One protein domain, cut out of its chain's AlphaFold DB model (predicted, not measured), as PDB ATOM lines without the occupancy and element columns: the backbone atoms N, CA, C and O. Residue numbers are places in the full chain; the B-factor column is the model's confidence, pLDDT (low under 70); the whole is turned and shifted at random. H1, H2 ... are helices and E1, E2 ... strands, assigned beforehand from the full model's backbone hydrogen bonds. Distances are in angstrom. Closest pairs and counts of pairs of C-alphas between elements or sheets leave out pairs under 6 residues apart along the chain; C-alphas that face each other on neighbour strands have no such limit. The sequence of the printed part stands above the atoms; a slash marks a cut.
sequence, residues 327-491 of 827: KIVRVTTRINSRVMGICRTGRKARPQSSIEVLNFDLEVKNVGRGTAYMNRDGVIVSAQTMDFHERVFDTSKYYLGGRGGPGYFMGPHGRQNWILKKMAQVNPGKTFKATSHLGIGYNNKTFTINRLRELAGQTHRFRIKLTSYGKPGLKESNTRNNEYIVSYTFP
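What this domain is: This is residues 327 to 491 of the 827 residues of the protein "CARDB domain-containing protein" of hydrothermal vent metagenome (UniProt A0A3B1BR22). Look for a sandwich, two three-stranded sheets face to face with their strands crossed, E1 E2 E6 over E3 E7 E8; the sheets come close along both sides, E1 by E8 and E3 by E6. Two short helices, H1 and H2, sit at one end, and the small hairpin E4 E5 lies away from the sandwich on long links. The 165 printed residues hold eight named strands and two named helices, in the order E1 H1 E2 E3 E4 E5 E6 H2 E7 E8; the sheets are antiparallel, and the class is mostly strand, though under half of the residues are in named elements. The whole is compact, with a radius of gyration of the C-alphas of 16.9 A and spans of 50 by 34 by 26 A.

How they stand to each other: Begin with E1, residues 327 to 335, antiparallel to E2, residues 355 to 366; N 332 and O 361 are 2.8 A apart, within hydrogen-bond range. Between them H1, residues 337 to 345, only grazes this sheet with residues 337 to 342. E2 bends by 52 degrees at residue 358, and its other neighbour is E6, residues 431 to 440, antiparallel, with N 362 and O 434 at 2.7 A. This sheet is strongly twisted. In the second sheet, E3, residues 379 to 385, is antiparallel to E7, residues 459 to 468, with N 380 and O 467 at 2.8 A. E7 and E8, residues 483 to 489, form a hairpin, with N 462 and O 486 at 2.8 A. The two sheets form the sandwich, with best planes 18 degrees apart and strands at 46 degrees. The closest C-alphas of E3 and E6 are those of Val 381 and Ser 436, 5.8 A apart; those of E1 and E8 are Ile 328 and Tyr 484, 6.4 A. E4, residues 408 to 411, and E5, residues 414 to 417, form a hairpin, with N 414 and O 411 at 3.3 A. H2, residues 449 to 454, is on neither sheet of the sandwich; it is close to but not clearly touching H1, Cys 343 and Ile 449 having the closest C-alphas, 6.9 A. In H1 and H2 every O i to N i+4 pair is within hydrogen-bond range.

Where its parts are: Find C-alpha 327 at (214.969, 196.387, 156.452); from there E1 runs 24.0 A. H1 spans 12.3 A, E2 32.0 A, E3 19.4 A, E6 29.9 A and E7 29.0 A. E8 runs 20.0 A to C-alpha 489 at (199.075, 179.260, 150.157).

The domain as a whole: The C-alphas farthest apart, of Gly 346 and Arg 369, are 51.5 A apart. The printed part has no cut. The links E2 to E3, E3 to E4, E5 to E6 and E7 to E8 are long. Mean pLDDT of the printed part is 72.4; 62 residues are under 70, among them residues 388 to 423.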
ATOM      1  N   LYS A 327     215.234 197.823 156.401       93.62
ATOM      2  CA  LYS A 327     214.969 196.387 156.452       93.62
ATOM      3  C   LYS A 327     213.467 196.141 156.406       93.62
ATOM      4  O   LYS A 327     212.731 196.649 157.256       93.62
ATOM      5  N   ILE A 328     213.010 195.309 155.468       93.25
ATOM      6  CA  ILE A 328     211.666 194.722 155.560       93.25
ATOM      7  C   ILE A 328     211.683 193.775 156.767       93.25
ATOM      8  O   ILE A 328     212.376 192.759 156.744       93.25
ATOM      9  N   VAL A 329     210.963 194.118 157.838       95.75
ATOM     10  CA  VAL A 329     210.913 193.300 159.066       95.75
ATOM     11  C   VAL A 329     209.717 192.355 159.090       95.75
ATOM     12  O   VAL A 329     209.792 191.309 159.726       95.75
ATOM     13  N   ARG A 330     208.633 192.681 158.374       95.06
ATOM     14  CA  ARG A 330     207.448 191.823 158.250       95.06
ATOM     15  C   ARG A 330     206.736 192.065 156.924       95.06
ATOM     16  O   ARG A 330     206.644 193.202 156.461       95.06
ATOM     17  N   VAL A 331     206.167 191.006 156.355       94.38
ATOM     18  CA  VAL A 331     205.226 191.071 155.229       94.38
ATOM     19  C   VAL A 331     203.971 190.289 155.601       94.38
ATOM     20  O   VAL A 331     204.053 189.122 155.968       94.38
ATOM     21  N   THR A 332     202.806 190.927 155.503       94.69
ATOM     22  CA  THR A 332     201.495 190.310 155.739       94.69
ATOM     23  C   THR A 332     200.730 190.240 154.422       94.69
ATOM     24  O   THR A 332     200.329 191.259 153.864       94.69
ATOM     25  N   THR A 333     200.529 189.031 153.910       93.62
ATOM     26  CA  THR A 333     199.791 188.744 152.670       93.62
ATOM     27  C   THR A 333     198.291 188.625 152.916       93.62
ATOM     28  O   THR A 333     197.867 187.912 153.826       93.62
ATOM     29  N   ARG A 334     197.473 189.275 152.083       93.88
ATOM     30  CA  ARG A 334     196.003 189.235 152.148       93.88
ATOM     31  C   ARG A 334     195.400 189.127 150.751       93.88
ATOM     32  O   ARG A 334     195.877 189.778 149.825       93.88
ATOM     33  N   ILE A 335     194.318 188.366 150.595       92.69
ATOM     34  CA  ILE A 335     193.550 188.347 149.340       92.69
ATOM     35  C   ILE A 335     192.867 189.708 149.161       92.69
ATOM     36  O   ILE A 335     192.234 190.223 150.084       92.69
ATOM     37  N   ASN A 336     192.969 190.291 147.969       92.00
ATOM     38  CA  ASN A 336     192.292 191.541 147.645       92.00
ATOM     39  C   ASN A 336     190.763 191.339 147.656       92.00
ATOM     40  O   ASN A 336     190.227 190.428 147.016       92.00
ATOM     41  N   SER A 337     190.038 192.214 148.356       89.94
ATOM     42  CA  SER A 337     188.584 192.099 148.546       89.94
ATOM     43  C   SER A 337     187.791 192.098 147.233       89.94
ATOM     44  O   SER A 337     186.742 191.455 147.153       89.94
ATOM     45  N   ARG A 338     188.309 192.726 146.166       86.44
ATOM     46  CA  ARG A 338     187.694 192.681 144.827       86.44
ATOM     47  C   ARG A 338     187.679 191.270 144.248       86.44
ATOM     48  O   ARG A 338     186.682 190.882 143.645       86.44
ATOM     49  N   VAL A 339     188.739 190.487 144.454       87.62
ATOM     50  CA  VAL A 339     188.794 189.094 143.991       87.62
ATOM     51  C   VAL A 339     187.847 188.213 144.785       87.62
ATOM     52  O   VAL A 339     187.122 187.435 144.174       87.62
ATOM     53  N   MET A 340     187.731 188.411 146.100       86.44
ATOM     54  CA  MET A 340     186.695 187.729 146.889       86.44
ATOM     55  C   MET A 340     185.282 188.054 146.375       86.44
ATOM     56  O   MET A 340     184.454 187.151 146.250       86.44
ATOM     57  N   GLY A 341     185.014 189.305 145.983       84.94
ATOM     58  CA  GLY A 341     183.761 189.699 145.327       84.94
ATOM     59  C   GLY A 341     183.525 189.009 143.975       84.94
ATOM     60  O   GLY A 341     182.418 188.540 143.707       84.94
ATOM     61  N   ILE A 342     184.558 188.882 143.135       85.19
ATOM     62  CA  ILE A 342     184.494 188.159 141.850       85.19
ATOM     63  C   ILE A 342     184.231 186.660 142.079       85.19
ATOM     64  O   ILE A 342     183.351 186.087 141.438       85.19
ATOM     65  N   CYS A 343     184.937 186.040 143.030       85.38
ATOM     66  CA  CYS A 343     184.771 184.634 143.401       85.38
ATOM     67  C   CYS A 343     183.370 184.319 143.950       85.38
ATOM     68  O   CYS A 343     182.816 183.263 143.639       85.38
ATOM     69  N   ARG A 344     182.784 185.231 144.740       83.75
ATOM     70  CA  ARG A 344     181.419 185.092 145.280       83.75
ATOM     71  C   ARG A 344     180.338 185.295 144.218       83.75
ATOM     72  O   ARG A 344     179.398 184.518 144.156       83.75
ATOM     73  N   THR A 345     180.454 186.332 143.387       81.25
ATOM     74  CA  THR A 345     179.353 186.759 142.496       81.25
ATOM     75  C   THR A 345     179.362 186.120 141.108       81.25
ATOM     76  O   THR A 345     178.415 186.310 140.349       81.25
ATOM     77  N   GLY A 346     180.449 185.457 140.702       78.69
ATOM     78  CA  GLY A 346     180.602 184.941 139.336       78.69
ATOM     79  C   GLY A 346     180.754 186.027 138.255       78.69
ATOM     80  O   GLY A 346     180.995 185.710 137.085       78.69
ATOM     81  N   ARG A 347     180.623 187.315 138.610       75.50
ATOM     82  CA  ARG A 347     180.630 188.433 137.663       75.50
ATOM     83  C   ARG A 347     182.037 188.648 137.111       75.50
ATOM     84  O   ARG A 347     182.995 188.851 137.853       75.50
ATOM     85  N   LYS A 348     182.154 188.665 135.781       65.75
ATOM     86  CA  LYS A 348     183.389 189.078 135.101       65.75
ATOM     87  C   LYS A 348     183.687 190.536 135.449       65.75
ATOM     88  O   LYS A 348     182.840 191.402 135.231       65.75
ATOM     89  N   ALA A 349     184.898 190.813 135.931       62.19
ATOM     90  CA  ALA A 349     185.397 192.182 136.013       62.19
ATOM     91  C   ALA A 349     185.360 192.835 134.619       62.19
ATOM     92  O   ALA A 349     185.600 192.166 133.609       62.19
ATOM     93  N   ARG A 350     185.049 194.139 134.548       62.69
ATOM     94  CA  ARG A 350     185.049 194.871 133.270       62.69
ATOM     95  C   ARG A 350     186.460 194.816 132.649       62.69
ATOM     96  O   ARG A 350     187.431 195.011 133.378       62.69
ATOM     97  N   PRO A 351     186.593 194.583 131.327       55.56
ATOM     98  CA  PRO A 351     187.850 194.183 130.676       55.56
ATOM     99  C   PRO A 351     188.893 195.313 130.495       55.56
ATOM    100  O   PRO A 351     189.610 195.329 129.497       55.56
ATOM    101  N   GLN A 352     188.960 196.287 131.406       61.25
ATOM    102  CA  GLN A 352     189.766 197.509 131.257       61.25
ATOM    103  C   GLN A 352     190.808 197.734 132.366       61.25
ATOM    104  O   GLN A 352     191.653 198.616 132.223       61.25
ATOM    105  N   SER A 353     190.807 196.945 133.445       63.69
ATOM    106  CA  SER A 353     191.802 197.068 134.518       63.69
ATOM    107  C   SER A 353     192.290 195.714 135.025       63.69
ATOM    108  O   SER A 353     191.525 194.760 135.168       63.69
ATOM    109  N   SER A 354     193.595 195.658 135.303       70.75
ATOM    110  CA  SER A 354     194.275 194.571 136.018       70.75
ATOM    111  C   SER A 354     193.552 194.221 137.311       70.75
ATOM    112  O   SER A 354     193.218 195.116 138.087       70.75
ATOM    113  N   ILE A 355     193.377 192.928 137.565       78.25
ATOM    114  CA  ILE A 355     192.753 192.449 138.796       78.25
ATOM    115  C   ILE A 355     193.865 192.248 139.826       78.25
ATOM    116  O   ILE A 355     194.690 191.351 139.676       78.25
ATOM    117  N   GLU A 356     193.906 193.101 140.847       85.81
ATOM    118  CA  GLU A 356     194.724 192.907 142.051       85.81
ATOM    119  C   GLU A 356     194.244 191.643 142.776       85.81
ATOM    120  O   GLU A 356     193.063 191.550 143.105       85.81
ATOM    121  N   VAL A 357     195.130 190.669 143.008       88.44
ATOM    122  CA  VAL A 357     194.786 189.387 143.655       88.44
ATOM    123  C   VAL A 357     195.289 189.329 145.088       88.44
ATOM    124  O   VAL A 357     194.536 188.938 145.978       88.44
ATOM    125  N   LEU A 358     196.530 189.757 145.313       90.88
ATOM    126  CA  LEU A 358     197.145 189.810 146.635       90.88
ATOM    127  C   LEU A 358     197.533 191.247 146.980       90.88
ATOM    128  O   LEU A 358     198.082 191.973 146.151       90.88
ATOM    129  N   ASN A 359     197.274 191.616 148.227       90.81
ATOM    130  CA  ASN A 359     197.801 192.800 148.882       90.81
ATOM    131  C   ASN A 359     198.896 192.345 149.856       90.81
ATOM    132  O   ASN A 359     198.725 191.355 150.571       90.81
ATOM    133  N   PHE A 360     200.006 193.071 149.887       90.44
ATOM    134  CA  PHE A 360     201.126 192.846 150.792       90.44
ATOM    135  C   PHE A 360     201.220 194.072 151.690       90.44
ATOM    136  O   PHE A 360     201.559 195.145 151.201       90.44
ATOM    137  N   ASP A 361     200.907 193.920 152.973       90.81
ATOM    138  CA  ASP A 361     201.113 194.948 153.990       90.81
ATOM    139  C   ASP A 361     202.493 194.719 154.626       90.81
ATOM    140  O   ASP A 361     202.734 193.700 155.277       90.81
ATOM    141  N   LEU A 362     203.419 195.642 154.385       91.69
ATOM    142  CA  LEU A 362     204.807 195.593 154.829       91.69
ATOM    143  C   LEU A 362     204.999 196.432 156.082       91.69
ATOM    144  O   LEU A 362     204.457 197.531 156.211       91.69
ATOM    145  N   GLU A 363     205.886 195.952 156.935       93.62
ATOM    146  CA  GLU A 363     206.479 196.710 158.021       93.62
ATOM    147  C   GLU A 363     207.979 196.840 157.743       93.62
ATOM    148  O   GLU A 363     208.675 195.842 157.529       93.62
ATOM    149  N   VAL A 364     208.466 198.078 157.679       92.75
ATOM    150  CA  VAL A 364     209.835 198.406 157.270       92.75
ATOM    151  C   VAL A 364     210.487 199.230 158.370       92.75
ATOM    152  O   VAL A 364     210.004 200.310 158.712       92.75
ATOM    153  N   LYS A 365     211.585 198.720 158.932       94.44
ATOM    154  CA  LYS A 365     212.344 199.376 160.000       94.44
ATOM    155  C   LYS A 365     213.620 199.968 159.429       94.44
ATOM    156  O   LYS A 365     214.354 199.282 158.722       94.44
ATOM    157  N   ASN A 366     213.913 201.212 159.783       93.94
ATOM    158  CA  ASN A 366     215.228 201.781 159.548       93.94
ATOM    159  C   ASN A 366     216.186 201.257 160.629       93.94
ATOM    160  O   ASN A 366     216.140 201.700 161.776       93.94
ATOM    161  N   VAL A 367     217.003 200.264 160.283       93.56
ATOM    162  CA  VAL A 367     218.028 199.680 161.166       93.56
ATOM    163  C   VAL A 367     219.367 200.418 161.069       93.56
ATOM    164  O   VAL A 367     220.296 200.116 161.811       93.56
ATOM    165  N   GLY A 368     219.457 201.407 160.179       88.12
ATOM    166  CA  GLY A 368     220.650 202.206 159.958       88.12
ATOM    167  C   GLY A 368     220.779 203.325 160.982       88.12
ATOM    168  O   GLY A 368     219.813 203.744 161.618       88.12
ATOM    169  N   ARG A 369     221.993 203.865 161.095       84.69
ATOM    170  CA  ARG A 369     222.268 205.080 161.883       84.69
ATOM    171  C   ARG A 369     221.821 206.359 161.170       84.69
ATOM    172  O   ARG A 369     221.850 207.435 161.758       84.69
ATOM    173  N   GLY A 370     221.417 206.240 159.909       84.06
ATOM    174  CA  GLY A 370     220.870 207.327 159.121       84.06
ATOM    175  C   GLY A 370     219.403 207.566 159.290       84.06
ATOM    176  O   GLY A 370     218.631 206.650 159.531       84.06
ATOM    177  N   THR A 371     218.997 208.793 159.017       82.75
ATOM    178  CA  THR A 371     217.599 209.123 158.783       82.75
ATOM    179  C   THR A 371     217.260 208.915 157.308       82.75
ATOM    180  O   THR A 371     217.924 209.476 156.435       82.75
ATOM    181  N   ALA A 372     216.210 208.148 157.012       80.81
ATOM    182  CA  ALA A 372     215.736 207.984 155.642       80.81
ATOM    183  C   ALA A 372     214.895 209.199 155.221       80.81
ATOM    184  O   ALA A 372     213.855 209.499 155.817       80.81
ATOM    185  N   TYR A 373     215.353 209.884 154.173       73.19
ATOM    186  CA  TYR A 373     214.688 211.033 153.564       73.19
ATOM    187  C   TYR A 373     214.168 210.663 152.174       73.19
ATOM    188  O   TYR A 373     214.938 210.261 151.307       73.19
ATOM    189  N   MET A 374     212.867 210.844 151.943       67.31
ATOM    190  CA  MET A 374     212.218 210.597 150.649       67.31
ATOM    191  C   MET A 374     211.492 211.859 150.207       67.31
ATOM    192  O   MET A 374     210.280 212.018 150.332       67.31
ATOM    193  N   ASN A 375     212.295 212.808 149.746       50.44
ATOM    194  CA  ASN A 375     211.901 214.184 149.487       50.44
ATOM    195  C   ASN A 375     211.224 214.411 148.122       50.44
ATOM    196  O   ASN A 375     210.696 215.505 147.923       50.44
ATOM    197  N   ARG A 376     211.185 213.414 147.219       52.53
ATOM    198  CA  ARG A 376     210.474 213.532 145.929       52.53
ATOM    199  C   ARG A 376     209.856 212.239 145.376       52.53
ATOM    200  O   ARG A 376     208.679 212.255 145.038       52.53
ATOM    201  N   ASP A 377     210.609 211.136 145.336       54.28
ATOM    202  CA  ASP A 377     210.286 210.014 144.427       54.28
ATOM    203  C   ASP A 377     209.739 208.725 145.090       54.28
ATOM    204  O   ASP A 377     209.455 207.749 144.398       54.28
ATOM    205  N   GLY A 378     209.536 208.724 146.415       57.28
ATOM    206  CA  GLY A 378     208.942 207.607 147.174       57.28
ATOM    207  C   GLY A 378     209.753 206.295 147.172       57.28
ATOM    208  O   GLY A 378     210.856 206.219 146.631       57.28
ATOM    209  N   VAL A 379     209.193 205.240 147.783       60.12
ATOM    210  CA  VAL A 379     209.688 203.857 147.617       60.12
ATOM    211  C   VAL A 379     208.768 203.101 146.672       60.12
ATOM    212  O   VAL A 379     207.554 203.061 146.875       60.12
ATOM    213  N   ILE A 380     209.352 202.435 145.681       63.69
ATOM    214  CA  ILE A 380     208.692 201.366 144.943       63.69
ATOM    215  C   ILE A 380     208.802 200.088 145.762       63.69
ATOM    216  O   ILE A 380     209.877 199.521 145.930       63.69
ATOM    217  N   VAL A 381     207.659 199.597 146.232       69.06
ATOM    218  CA  VAL A 381     207.550 198.217 146.696       69.06
ATOM    219  C   VAL A 381     207.152 197.349 145.509       69.06
ATOM    220  O   VAL A 381     206.005 197.377 145.063       69.06
ATOM    221  N   SER A 382     208.097 196.571 144.994       76.50
ATOM    222  CA  SER A 382     207.837 195.595 143.934       76.50
ATOM    223  C   SER A 382     207.563 194.208 144.516       76.50
ATOM    224  O   SER A 382     208.204 193.806 145.483       76.50
ATOM    225  N   ALA A 383     206.618 193.479 143.922       75.00
ATOM    226  CA  ALA A 383     206.322 192.086 144.241       75.00
ATOM    227  C   ALA A 383     206.462 191.245 142.966       75.00
ATOM    228  O   ALA A 383     205.838 191.548 141.949       75.00
ATOM    229  N   GLN A 384     207.290 190.204 143.006       78.69
ATOM    230  CA  GLN A 384     207.552 189.312 141.874       78.69
ATOM    231  C   GLN A 384     207.317 187.867 142.311       78.69
ATOM    232  O   GLN A 384     207.851 187.457 143.337       78.69
ATOM    233  N   THR A 385     206.549 187.078 141.553       78.19
ATOM    234  CA  THR A 385     206.551 185.620 141.770       78.19
ATOM    235  C   THR A 385     207.920 185.048 141.394       78.19
ATOM    236  O   THR A 385     208.532 185.483 140.415       78.19
ATOM    237  N   MET A 386     208.409 184.106 142.196       77.88
ATOM    238  CA  MET A 386     209.618 183.328 141.918       77.88
ATOM    239  C   MET A 386     209.314 182.064 141.105       77.88
ATOM    240  O   MET A 386     210.222 181.493 140.502       77.88
ATOM    241  N   ASP A 387     208.047 181.655 141.037       78.00
ATOM    242  CA  ASP A 387     207.609 180.407 140.414       78.00
ATOM    243  C   ASP A 387     207.410 180.618 138.903       78.00
ATOM    244  O   ASP A 387     206.299 180.666 138.370       78.00
ATOM    245  N   PHE A 388     208.535 180.785 138.200       51.62
ATOM    246  CA  PHE A 388     208.652 181.224 136.798       51.62
ATOM    247  C   PHE A 388     207.973 180.332 135.732       51.62
ATOM    248  O   PHE A 388     208.088 180.604 134.535       51.62
ATOM    249  N   HIS A 389     207.271 179.269 136.126       51.78
ATOM    250  CA  HIS A 389     206.552 178.372 135.218       51.78
ATOM    251  C   HIS A 389     205.046 178.645 135.129       51.78
ATOM    252  O   HIS A 389     204.410 178.236 134.151       51.78
ATOM    253  N   GLU A 390     204.467 179.405 136.061       50.28
ATOM    254  CA  GLU A 390     203.036 179.693 136.028       50.28
ATOM    255  C   GLU A 390     202.689 180.989 135.294       50.28
ATOM    256  O   GLU A 390     202.933 182.107 135.745       50.28
ATOM    257  N   ARG A 391     201.988 180.834 134.165       56.38
ATOM    258  CA  ARG A 391     201.487 181.922 133.299       56.38
ATOM    259  C   ARG A 391     200.328 182.726 133.921       56.38
ATOM    260  O   ARG A 391     199.527 183.304 133.186       56.38
ATOM    261  N   VAL A 392     200.163 182.667 135.242       57.62
ATOM    262  CA  VAL A 392     198.989 183.173 135.965       57.62
ATOM    263  C   VAL A 392     199.205 184.611 136.439       57.62
ATOM    264  O   VAL A 392     198.277 185.410 136.351       57.62
ATOM    265  N   PHE A 393     200.422 184.977 136.850       56.59
ATOM    266  CA  PHE A 393     200.755 186.318 137.343       56.59
ATOM    267  C   PHE A 393     201.520 187.147 136.299       56.59
ATOM    268  O   PHE A 393     202.408 186.638 135.618       56.59
ATOM    269  N   ASP A 394     201.200 188.441 136.186       51.88
ATOM    270  CA  ASP A 394     201.948 189.387 135.345       51.88
ATOM    271  C   ASP A 394     202.840 190.257 136.232       51.88
ATOM    272  O   ASP A 394     202.398 191.239 136.826       51.88
ATOM    273  N   THR A 395     204.118 189.893 136.312       47.66
ATOM    274  CA  THR A 395     205.124 190.608 137.107       47.66
ATOM    275  C   THR A 395     205.611 191.907 136.458       47.66
ATOM    276  O   THR A 395     206.427 192.611 137.051       47.66
ATOM    277  N   SER A 396     205.129 192.272 135.260       38.41
ATOM    278  CA  SER A 396     205.609 193.456 134.526       38.41
ATOM    279  C   SER A 396     205.089 194.799 135.055       38.41
ATOM    280  O   SER A 396     205.488 195.856 134.557       38.41
ATOM    281  N   LYS A 397     204.214 194.786 136.069       43.09
ATOM    282  CA  LYS A 397     203.584 195.984 136.633       43.09
ATOM    283  C   LYS A 397     204.026 196.243 138.069       43.09
ATOM    284  O   LYS A 397     203.589 195.584 139.007       43.09
ATOM    285  N   TYR A 398     204.852 197.269 138.224       41.97
ATOM    286  CA  TYR A 398     205.154 197.899 139.507       41.97
ATOM    287  C   TYR A 398     203.880 198.565 140.044       41.97
ATOM    288  O   TYR A 398     203.322 199.411 139.353       41.97
ATOM    289  N   TYR A 399     203.416 198.215 141.247       40.22
ATOM    290  CA  TYR A 399     202.272 198.876 141.887       40.22
ATOM    291  C   TYR A 399     202.725 199.696 143.095       40.22
ATOM    292  O   TYR A 399     203.372 199.186 144.005       40.22
ATOM    293  N   LEU A 400     202.352 200.977 143.092       44.50
ATOM    294  CA  LEU A 400     202.606 201.942 144.160       44.50
ATOM    295  C   LEU A 400     201.317 202.180 144.955       44.50
ATOM    296  O   LEU A 400     200.264 202.432 144.368       44.50
ATOM    297  N   GLY A 401     201.387 202.082 146.283       36.62
ATOM    298  CA  GLY A 401     200.210 202.109 147.152       36.62
ATOM    299  C   GLY A 401     199.671 203.509 147.496       36.62
ATOM    300  O   GLY A 401     200.380 204.341 148.053       36.62
ATOM    301  N   GLY A 402     198.359 203.705 147.307       35.22
ATOM    302  CA  GLY A 402     197.520 204.578 148.152       35.22
ATOM    303  C   GLY A 402     197.431 206.087 147.825       35.22
ATOM    304  O   GLY A 402     198.411 206.818 147.858       35.22
ATOM    305  N   ARG A 403     196.193 206.579 147.655       33.03
ATOM    306  CA  ARG A 403     195.762 207.926 147.182       33.03
ATOM    307  C   ARG A 403     196.422 209.181 147.801       33.03
ATOM    308  O   ARG A 403     196.515 209.269 149.024       33.03
ATOM    309  N   GLY A 404     196.686 210.193 146.951       28.03
ATOM    310  CA  GLY A 404     196.843 211.628 147.296       28.03
ATOM    311  C   GLY A 404     197.791 212.464 146.393       28.03
ATOM    312  O   GLY A 404     198.985 212.470 146.661       28.03
ATOM    313  N   GLY A 405     197.273 213.204 145.391       30.20
ATOM    314  CA  GLY A 405     198.000 214.245 144.608       30.20
ATOM    315  C   GLY A 405     198.719 213.791 143.304       30.20
ATOM    316  O   GLY A 405     199.370 212.755 143.316       30.20
ATOM    317  N   PRO A 406     198.618 214.500 142.156       32.38
ATOM    318  CA  PRO A 406     198.979 213.941 140.841       32.38
ATOM    319  C   PRO A 406     200.472 213.999 140.457       32.38
ATOM    320  O   PRO A 406     201.118 215.040 140.538       32.38
ATOM    321  N   GLY A 407     200.969 212.894 139.889       35.53
ATOM    322  CA  GLY A 407     202.199 212.800 139.092       35.53
ATOM    323  C   GLY A 407     201.973 211.916 137.854       35.53
ATOM    324  O   GLY A 407     201.021 211.133 137.809       35.53
ATOM    325  N   TYR A 408     202.814 212.040 136.820       37.66
ATOM    326  CA  TYR A 408     202.610 211.365 135.528       37.66
ATOM    327  C   TYR A 408     203.823 210.525 135.107       37.66
ATOM    328  O   TYR A 408     204.946 211.021 135.080       37.66
ATOM    329  N   PHE A 409     203.582 209.284 134.668       39.81
ATOM    330  CA  PHE A 409     204.583 208.457 133.982       39.81
ATOM    331  C   PHE A 409     204.005 207.886 132.678       39.81
ATOM    332  O   PHE A 409     202.871 207.403 132.638       39.81
ATOM    333  N   MET A 410     204.795 207.928 131.599       35.31
ATOM    334  CA  MET A 410     204.446 207.317 130.312       35.31
ATOM    335  C   MET A 410     204.934 205.867 130.248       35.31
ATOM    336  O   MET A 410     206.008 205.572 129.724       35.31
ATOM    337  N   GLY A 411     204.106 204.951 130.752       39.34
ATOM    338  CA  GLY A 411     204.301 203.517 130.550       39.34
ATOM    339  C   GLY A 411     203.903 203.050 129.137       39.34
ATOM    340  O   GLY A 411     203.373 203.831 128.339       39.34
ATOM    341  N   PRO A 412     204.072 201.751 128.818       32.66
ATOM    342  CA  PRO A 412     203.691 201.169 127.522       32.66
ATOM    343  C   PRO A 412     202.207 201.321 127.135       32.66
ATOM    344  O   PRO A 412     201.855 201.081 125.982       32.66
ATOM    345  N   HIS A 413     201.350 201.729 128.077       41.03
ATOM    346  CA  HIS A 413     199.890 201.774 127.953       41.03
ATOM    347  C   HIS A 413     199.284 203.184 128.119       41.03
ATOM    348  O   HIS A 413     198.098 203.307 128.404       41.03
ATOM    349  N   GLY A 414     200.077 204.245 127.920       38.56
ATOM    350  CA  GLY A 414     199.611 205.641 127.957       38.56
ATOM    351  C   GLY A 414     199.878 206.358 129.285       38.56
ATOM    352  O   GLY A 414     200.619 205.853 130.131       38.56
ATOM    353  N   ARG A 415     199.302 207.561 129.451       37.00
ATOM    354  CA  ARG A 415     199.352 208.306 130.721       37.00
ATOM    355  C   ARG A 415     198.574 207.522 131.776       37.00
ATOM    356  O   ARG A 415     197.350 207.468 131.731       37.00
ATOM    357  N   GLN A 416     199.292 206.945 132.728       40.38
ATOM    358  CA  GLN A 416     198.722 206.539 134.004       40.38
ATOM    359  C   GLN A 416     199.154 207.579 135.040       40.38
ATOM    360  O   GLN A 416     200.298 208.043 135.020       40.38
ATOM    361  N   ASN A 417     198.225 207.991 135.902       36.44
ATOM    362  CA  ASN A 417     198.503 208.960 136.957       36.44
ATOM    363  C   ASN A 417     199.124 208.194 138.128       36.44
ATOM    364  O   ASN A 417     198.424 207.473 138.839       36.44
ATOM    365  N   TRP A 418     200.440 208.320 138.293       42.47
ATOM    366  CA  TRP A 418     201.195 207.677 139.364       42.47
ATOM    367  C   TRP A 418     201.440 208.701 140.459       42.47
ATOM    368  O   TRP A 418     202.120 209.705 140.265       42.47
ATOM    369  N   ILE A 419     200.837 208.443 141.610       46.22
ATOM    370  CA  ILE A 419     200.826 209.361 142.737       46.22
ATOM    371  C   ILE A 419     201.976 208.992 143.673       46.22
ATOM    372  O   ILE A 419     201.931 207.972 144.359       46.22
ATOM    373  N   LEU A 420     203.025 209.814 143.663       47.19
ATOM    374  CA  LEU A 420     204.197 209.648 144.516       47.19
ATOM    375  C   LEU A 420     203.915 210.270 145.884       47.19
ATOM    376  O   LEU A 420     203.838 211.490 146.021       47.19
ATOM    377  N   LYS A 421     203.764 209.433 146.914       53.38
ATOM    378  CA  LYS A 421     203.625 209.916 148.289       53.38
ATOM    379  C   LYS A 421     204.972 210.303 148.880       53.38
ATOM    380  O   LYS A 421     205.881 209.481 148.982       53.38
ATOM    381  N   LYS A 422     205.053 211.542 149.363       56.12
ATOM    382  CA  LYS A 422     206.124 211.995 150.250       56.12
ATOM    383  C   LYS A 422     205.976 211.273 151.590       56.12
ATOM    384  O   LYS A 422     205.025 211.526 152.327       56.12
ATOM    385  N   MET A 423     206.885 210.350 151.887       63.12
ATOM    386  CA  MET A 423     206.937 209.715 153.203       63.12
ATOM    387  C   MET A 423     207.446 210.700 154.257       63.12
ATOM    388  O   MET A 423     208.267 211.576 153.970       63.12
ATOM    389  N   ALA A 424     206.974 210.526 155.492       71.69
ATOM    390  CA  ALA A 424     207.570 211.176 156.648       71.69
ATOM    391  C   ALA A 424     209.025 210.711 156.839       71.69
ATOM    392  O   ALA A 424     209.418 209.625 156.411       71.69
ATOM    393  N   GLN A 425     209.817 211.553 157.496       80.94
ATOM    394  CA  GLN A 425     211.203 211.274 157.846       80.94
ATOM    395  C   GLN A 425     211.293 210.027 158.749       80.94
ATOM    396  O   GLN A 425     210.743 210.028 159.850       80.94
ATOM    397  N   VAL A 426     212.004 208.975 158.317       86.50
ATOM    398  CA  VAL A 426     212.163 207.746 159.121       86.50
ATOM    399  C   VAL A 426     213.503 207.793 159.848       86.50
ATOM    400  O   VAL A 426     214.547 207.479 159.276       86.50
ATOM    401  N   ASN A 427     213.480 208.212 161.111       88.88
ATOM    402  CA  ASN A 427     214.667 208.248 161.972       88.88
ATOM    403  C   ASN A 427     215.220 206.830 162.256       88.88
ATOM    404  O   ASN A 427     214.463 205.857 162.153       88.88
ATOM    405  N   PRO A 428     216.501 206.700 162.653       92.12
ATOM    406  CA  PRO A 428     217.084 205.451 163.140       92.12
ATOM    407  C   PRO A 428     216.194 204.724 164.151       92.12
ATOM    408  O   PRO A 428     215.573 205.341 165.019       92.12
ATOM    409  N   GLY A 429     216.100 203.402 164.019       92.06
ATOM    410  CA  GLY A 429     215.299 202.536 164.883       92.06
ATOM    411  C   GLY A 429     213.780 202.641 164.703       92.06
ATOM    412  O   GLY A 429     213.066 201.802 165.255       92.06
ATOM    413  N   LYS A 430     213.261 203.617 163.944       95.50
ATOM    414  CA  LYS A 430     211.819 203.772 163.699       95.50
ATOM    415  C   LYS A 430     211.338 202.902 162.536       95.50
ATOM    416  O   LYS A 430     212.089 202.549 161.625       95.50
ATOM    417  N   THR A 431     210.050 202.591 162.585       92.56
ATOM    418  CA  THR A 431     209.361 201.688 161.660       92.56
ATOM    419  C   THR A 431     208.238 202.433 160.948       92.56
ATOM    420  O   THR A 431     207.571 203.271 161.555       92.56
ATOM    421  N   PHE A 432     208.000 202.119 159.676       90.50
ATOM    422  CA  PHE A 432     206.839 202.583 158.920       90.50
ATOM    423  C   PHE A 432     206.117 201.411 158.248       90.50
ATOM    424  O   PHE A 432     206.686 200.337 158.046       90.50
ATOM    425  N   LYS A 433     204.844 201.625 157.897       89.94
ATOM    426  CA  LYS A 433     204.034 200.661 157.143       89.94
ATOM    427  C   LYS A 433     203.936 201.087 155.682       89.94
ATOM    428  O   LYS A 433     203.770 202.272 155.392       89.94
ATOM    429  N   ALA A 434     204.012 200.123 154.774       85.88
ATOM    430  CA  ALA A 434     203.809 200.313 153.339       85.88
ATOM    431  C   ALA A 434     202.895 199.208 152.798       85.88
ATOM    432  O   ALA A 434     202.829 198.134 153.383       85.88
ATOM    433  N   THR A 435     202.223 199.437 151.670       82.38
ATOM    434  CA  THR A 435     201.386 198.413 151.026       82.38
ATOM    435  C   THR A 435     201.754 198.291 149.549       82.38
ATOM    436  O   THR A 435     201.935 199.300 148.864       82.38
ATOM    437  N   SER A 436     201.850 197.055 149.059       84.62
ATOM    438  CA  SER A 436     202.014 196.711 147.642       84.62
ATOM    439  C   SER A 436     200.880 195.800 147.177       84.62
ATOM    440  O   SER A 436     200.199 195.166 147.986       84.62
ATOM    441  N   HIS A 437     200.681 195.716 145.865       82.88
ATOM    442  CA  HIS A 437     199.616 194.932 145.246       82.88
ATOM    443  C   HIS A 437     200.187 194.087 144.105       82.88
ATOM    444  O   HIS A 437     200.896 194.609 143.245       82.88
ATOM    445  N   LEU A 438     199.849 192.798 144.055       83.38
ATOM    446  CA  LEU A 438     200.144 191.942 142.907       83.38
ATOM    447  C   LEU A 438     198.890 191.793 142.050       83.38
ATOM    448  O   LEU A 438     197.894 191.191 142.461       83.38
ATOM    449  N   GLY A 439     198.957 192.354 140.846       78.19
ATOM    450  CA  GLY A 439     197.929 192.222 139.824       78.19
ATOM    451  C   GLY A 439     198.165 191.042 138.888       78.19
ATOM    452  O   GLY A 439     199.296 190.692 138.563       78.19
ATOM    453  N   ILE A 440     197.073 190.480 138.381       73.19
ATOM    454  CA  ILE A 440     197.089 189.650 137.180       73.19
ATOM    455  C   ILE A 440     196.841 190.546 135.959       73.19
ATOM    456  O   ILE A 440     195.909 191.360 135.920       73.19
ATOM    457  N   GLY A 441     197.731 190.428 134.975       59.88
ATOM    458  CA  GLY A 441     197.830 191.327 133.830       59.88
ATOM    459  C   GLY A 441     197.120 190.862 132.564       59.88
ATOM    460  O   GLY A 441     196.617 189.748 132.450       59.88
ATOM    461  N   TYR A 442     197.045 191.778 131.600       51.12
ATOM    462  CA  TYR A 442     195.967 191.814 130.602       51.12
ATOM    463  C   TYR A 442     196.322 191.258 129.221       51.12
ATOM    464  O   TYR A 442     195.655 191.549 128.229       51.12
ATOM    465  N   ASN A 443     197.358 190.426 129.152       53.56
ATOM    466  CA  ASN A 443     197.849 189.862 127.894       53.56
ATOM    467  C   ASN A 443     196.816 188.895 127.278       53.56
ATOM    468  O   ASN A 443     196.747 188.752 126.059       53.56
ATOM    469  N   ASN A 444     195.967 188.287 128.117       46.75
ATOM    470  CA  ASN A 444     194.815 187.486 127.708       46.75
ATOM    471  C   ASN A 444     193.504 188.252 127.936       46.75
ATOM    472  O   ASN A 444     193.131 188.532 129.073       46.75
ATOM    473  N   LYS A 445     192.724 188.461 126.866       52.91
ATOM    474  CA  LYS A 445     191.355 189.038 126.895       52.91
ATOM    475  C   LYS A 445     190.311 188.166 127.630       52.91
ATOM    476  O   LYS A 445     189.113 188.428 127.556       52.91
ATOM    477  N   THR A 446     190.747 187.093 128.283       55.28
ATOM    478  CA  THR A 446     189.926 186.004 128.824       55.28
ATOM    479  C   THR A 446     190.494 185.465 130.139       55.28
ATOM    480  O   THR A 446     190.504 184.255 130.364       55.28
ATOM    481  N   PHE A 447     190.945 186.337 131.049       65.06
ATOM    482  CA  PHE A 447     191.167 185.888 132.424       65.06
ATOM    483  C   PHE A 447     189.808 185.528 133.052       65.06
ATOM    484  O   PHE A 447     188.938 186.380 133.227       65.06
ATOM    485  N   THR A 448     189.581 184.235 133.282       71.81
ATOM    486  CA  THR A 448     188.299 183.692 133.756       71.81
ATOM    487  C   THR A 448     188.406 183.244 135.208       71.81
ATOM    488  O   THR A 448     189.494 182.946 135.688       71.81
ATOM    489  N   ILE A 449     187.266 183.116 135.892       78.19
ATOM    490  CA  ILE A 449     187.198 182.550 137.251       78.19
ATOM    491  C   ILE A 449     187.816 181.143 137.310       78.19
ATOM    492  O   ILE A 449     188.457 180.805 138.297       78.19
ATOM    493  N   ASN A 450     187.735 180.363 136.227       78.56
ATOM    494  CA  ASN A 450     188.416 179.068 136.132       78.56
ATOM    495  C   ASN A 450     189.939 179.186 136.313       78.56
ATOM    496  O   ASN A 450     190.531 178.308 136.920       78.56
ATOM    497  N   ARG A 451     190.561 180.286 135.867       80.69
ATOM    498  CA  ARG A 451     191.998 180.541 136.049       80.69
ATOM    499  C   ARG A 451     192.348 180.988 137.477       80.69
ATOM    500  O   ARG A 451     193.462 180.754 137.918       80.69
ATOM    501  N   LEU A 452     191.404 181.586 138.214       85.31
ATOM    502  CA  LEU A 452     191.556 181.830 139.659       85.31
ATOM    503  C   LEU A 452     191.410 180.538 140.476       85.31
ATOM    504  O   LEU A 452     192.051 180.410 141.508       85.31
ATOM    505  N   ARG A 453     190.596 179.579 140.011       87.31
ATOM    506  CA  ARG A 453     190.450 178.256 140.645       87.31
ATOM    507  C   ARG A 453     191.701 177.390 140.535       87.31
ATOM    508  O   ARG A 453     191.891 176.541 141.392       87.31
ATOM    509  N   GLU A 454     192.537 177.596 139.517       87.81
ATOM    510  CA  GLU A 454     193.821 176.887 139.395       87.81
ATOM    511  C   GLU A 454     194.747 177.179 140.585       87.81
ATOM    512  O   GLU A 454     195.400 176.260 141.060       87.81
ATOM    513  N   LEU A 455     194.698 178.400 141.137       89.38
ATOM    514  CA  LEU A 455     195.465 178.801 142.323       89.38
ATOM    515  C   LEU A 455     195.009 178.104 143.617       89.38
ATOM    516  O   LEU A 455     195.715 178.148 144.617       89.38
ATOM    517  N   ALA A 456     193.818 177.506 143.662       92.00
ATOM    518  CA  ALA A 456     193.221 177.040 144.910       92.00
ATOM    519  C   ALA A 456     193.997 175.865 145.533       92.00
ATOM    520  O   ALA A 456     194.154 174.811 144.923       92.00
ATOM    521  N   GLY A 457     194.470 176.042 146.769       92.25
ATOM    522  CA  GLY A 457     195.339 175.081 147.453       92.25
ATOM    523  C   GLY A 457     196.805 175.105 147.001       92.25
ATOM    524  O   GLY A 457     197.621 174.422 147.618       92.25
ATOM    525  N   GLN A 458     197.166 175.884 145.975       92.75
ATOM    526  CA  GLN A 458     198.556 176.057 145.561       92.75
ATOM    527  C   GLN A 458     199.300 177.013 146.507       92.75
ATOM    528  O   GLN A 458     198.723 177.949 147.071       92.75
ATOM    529  N   THR A 459     200.604 176.775 146.667       93.06
ATOM    530  CA  THR A 459     201.523 177.641 147.418       93.06
ATOM    531  C   THR A 459     202.504 178.279 146.452       93.06
ATOM    532  O   THR A 459     203.148 177.565 145.691       93.06
ATOM    533  N   HIS A 460     202.647 179.603 146.518       90.94
ATOM    534  CA  HIS A 460     203.565 180.355 145.660       90.94
ATOM    535  C   HIS A 460     204.514 181.218 146.485       90.94
ATOM    536  O   HIS A 460     204.164 181.681 147.576       90.94
ATOM    537  N   ARG A 461     205.706 181.467 145.945       92.88
ATOM    538  CA  ARG A 461     206.759 182.280 146.560       92.88
ATOM    539  C   ARG A 461     206.855 183.635 145.875       92.88
ATOM    540  O   ARG A 461     207.048 183.734 144.666       92.88
ATOM    541  N   PHE A 462     206.786 184.698 146.668       90.31
ATOM    542  CA  PHE A 462     206.858 186.078 146.203       90.31
ATOM    543  C   PHE A 462     208.095 186.771 146.768       90.31
ATOM    544  O   PHE A 462     208.251 186.906 147.980       90.31
ATOM    545  N   ARG A 463     208.958 187.249 145.872       89.12
ATOM    546  CA  ARG A 463     210.075 188.146 146.163       89.12
ATOM    547  C   ARG A 463     209.535 189.572 146.247       89.12
ATOM    548  O   ARG A 463     209.148 190.155 145.234       89.12
ATOM    549  N   ILE A 464     209.494 190.117 147.455       88.50
ATOM    550  CA  ILE A 464     209.119 191.500 147.735       88.50
ATOM    551  C   ILE A 464     210.395 192.318 147.865       88.50
ATOM    552  O   ILE A 464     211.296 191.935 148.609       88.50
ATOM    553  N   LYS A 465     210.495 193.433 147.141       87.31
ATOM    554  CA  LYS A 465     211.696 194.266 147.135       87.31
ATOM    555  C   LYS A 465     211.366 195.751 147.171       87.31
ATOM    556  O   LYS A 465     210.632 196.242 146.308       87.31
ATOM    557  N   LEU A 466     211.953 196.441 148.145       84.88
ATOM    558  CA  LEU A 466     212.036 197.895 148.209       84.88
ATOM    559  C   LEU A 466     213.087 198.372 147.196       84.88
ATOM    560  O   LEU A 466     214.226 197.904 147.173       84.88
ATOM    561  N   THR A 467     212.694 199.296 146.331       79.56
ATOM    562  CA  THR A 467     213.570 199.997 145.391       79.56
ATOM    563  C   THR A 467     213.214 201.475 145.394       79.56
ATOM    564  O   THR A 467     212.051 201.850 145.525       79.56
ATOM    565  N   SER A 468     214.201 202.348 145.234       70.56
ATOM    566  CA  SER A 468     213.931 203.771 145.035       70.56
ATOM    567  C   SER A 468     213.724 204.093 143.563       70.56
ATOM    568  O   SER A 468     214.339 203.484 142.684       70.56
ATOM    569  N   TYR A 469     212.854 205.062 143.293       56.41
ATOM    570  CA  TYR A 469     212.729 205.648 141.965       56.41
ATOM    571  C   TYR A 469     213.585 206.917 141.850       56.41
ATOM    572  O   TYR A 469     213.924 207.537 142.854       56.41
ATOM    573  N   GLY A 470     213.925 207.298 140.617       52.16
ATOM    574  CA  GLY A 470     214.675 208.524 140.331       52.16
ATOM    575  C   GLY A 470     216.199 208.432 140.516       52.16
ATOM    576  O   GLY A 470     216.761 207.436 140.970       52.16
ATOM    577  N   LYS A 471     216.887 209.505 140.107       45.06
ATOM    578  CA  LYS A 471     218.295 209.779 140.433       45.06
ATOM    579  C   LYS A 471     218.364 211.132 141.160       45.06
ATOM    580  O   LYS A 471     217.834 212.098 140.615       45.06
ATOM    581  N   PRO A 472     219.072 211.245 142.298       54.25
ATOM    582  CA  PRO A 472     219.702 210.159 143.046       54.25
ATOM    583  C   PRO A 472     218.639 209.299 143.742       54.25
ATOM    584  O   PRO A 472     217.763 209.831 144.416       54.25
ATOM    585  N   GLY A 473     218.733 207.977 143.592       63.81
ATOM    586  CA  GLY A 473     217.899 207.059 144.364       63.81
ATOM    587  C   GLY A 473     218.216 207.143 145.860       63.81
ATOM    588  O   GLY A 473     219.220 207.739 146.266       63.81
ATOM    589  N   LEU A 474     217.375 206.508 146.674       70.94
ATOM    590  CA  LEU A 474     217.610 206.292 148.100       70.94
ATOM    591  C   LEU A 474     218.995 205.651 148.276       70.94
ATOM    592  O   LEU A 474     219.228 204.527 147.834       70.94
ATOM    593  N   LYS A 475     219.930 206.406 148.860       73.56
ATOM    594  CA  LYS A 475     221.255 205.906 149.228       73.56
ATOM    595  C   LYS A 475     221.145 205.271 150.605       73.56
ATOM    596  O   LYS A 475     220.871 205.976 151.572       73.56
ATOM    597  N   GLU A 476     221.387 203.973 150.673       82.25
ATOM    598  CA  GLU A 476     221.344 203.182 151.901       82.25
ATOM    599  C   GLU A 476     222.703 202.534 152.155       82.25
ATOM    600  O   GLU A 476     223.460 202.303 151.208       82.25
ATOM    601  N   SER A 477     223.026 202.234 153.415       82.50
ATOM    602  CA  SER A 477     224.265 201.516 153.753       82.50
ATOM    603  C   SER A 477     224.232 200.059 153.300       82.50
ATOM    604  O   SER A 477     225.278 199.479 153.023       82.50
ATOM    605  N   ASN A 478     223.041 199.467 153.202       82.69
ATOM    606  CA  ASN A 478     222.844 198.096 152.766       82.69
ATOM    607  C   ASN A 478     221.571 198.005 151.912       82.69
ATOM    608  O   ASN A 478     220.516 198.511 152.267       82.69
ATOM    609  N   THR A 479     221.677 197.366 150.748       83.75
ATOM    610  CA  THR A 479     220.546 197.154 149.823       83.75
ATOM    611  C   THR A 479     220.123 195.684 149.736       83.75
ATOM    612  O   THR A 479     219.233 195.338 148.958       83.75
ATOM    613  N   ARG A 480     220.746 194.794 150.528       83.12
ATOM    614  CA  ARG A 480     220.464 193.345 150.546       83.12
ATOM    615  C   ARG A 480     219.285 192.975 151.456       83.12
ATOM    616  O   ARG A 480     218.573 192.025 151.168       83.12
ATOM    617  N   ASN A 481     219.067 193.731 152.528       86.56
ATOM    618  CA  ASN A 481     217.966 193.588 153.499       86.56
ATOM    619  C   ASN A 481     216.662 194.310 153.086       86.56
ATOM    620  O   ASN A 481     215.628 194.166 153.742       86.56
ATOM    621  N   ASN A 482     216.701 195.032 151.967       87.31
ATOM    622  CA  ASN A 482     215.561 195.635 151.280       87.31
ATOM    623  C   ASN A 482     214.692 194.599 150.527       87.31
ATOM    624  O   ASN A 482     213.857 194.951 149.692       87.31
ATOM    625  N   GLU A 483     214.900 193.309 150.790       90.62
ATOM    626  CA  GLU A 483     214.287 192.189 150.093       90.62
ATOM    627  C   GLU A 483     213.755 191.151 151.086       90.62
ATOM    628  O   GLU A 483     214.404 190.837 152.083       90.62
ATOM    629  N   TYR A 484     212.567 190.616 150.808       93.00
ATOM    630  CA  TYR A 484     211.887 189.631 151.640       93.00
ATOM    631  C   TYR A 484     211.167 188.616 150.751       93.00
ATOM    632  O   TYR A 484     210.418 189.004 149.852       93.00
ATOM    633  N   ILE A 485     211.358 187.320 150.995       92.56
ATOM    634  CA  ILE A 485     210.628 186.262 150.286       92.56
ATOM    635  C   ILE A 485     209.486 185.786 151.182       92.56
ATOM    636  O   ILE A 485     209.724 185.323 152.293       92.56
ATOM    637  N   VAL A 486     208.250 185.884 150.695       94.19
ATOM    638  CA  VAL A 486     207.051 185.400 151.391       94.19
ATOM    639  C   VAL A 486     206.410 184.262 150.602       94.19
ATOM    640  O   VAL A 486     206.184 184.383 149.399       94.19
ATOM    641  N   SER A 487     206.116 183.153 151.277       94.50
ATOM    642  CA  SER A 487     205.296 182.070 150.729       94.50
ATOM    643  C   SER A 487     203.832 182.321 151.083       94.50
ATOM    644  O   SER A 487     203.533 182.671 152.223       94.50
ATOM    645  N   TYR A 488     202.918 182.134 150.133       94.50
ATOM    646  CA  TYR A 488     201.480 182.227 150.385       94.50
ATOM    647  C   TYR A 488     200.735 181.055 149.749       94.50
ATOM    648  O   TYR A 488     200.826 180.836 148.538       94.50
ATOM    649  N   THR A 489     199.982 180.331 150.575       94.88
ATOM    650  CA  THR A 489     199.075 179.260 150.157       94.88
ATOM    651  C   THR A 489     197.675 179.831 149.989       94.88
ATOM    652  O   THR A 489     197.082 180.335 150.944       94.88
ATOM    653  N   PHE A 490     197.120 179.748 148.783       93.19
ATOM    654  CA  PHE A 490     195.721 180.107 148.567       93.19
ATOM    655  C   PHE A 490     194.809 179.054 149.222       93.19
ATOM    656  O   PHE A 490     195.098 177.859 149.133       93.19
ATOM    657  N   PRO A 491     193.676 179.449 149.835       93.12
ATOM    658  CA  PRO A 491     192.718 178.501 150.401       93.12
ATOM    659  C   PRO A 491     192.316 177.403 149.404       93.12
ATOM    660  O   PRO A 491     192.116 177.682 148.221       93.12
TER     661      PRO A 491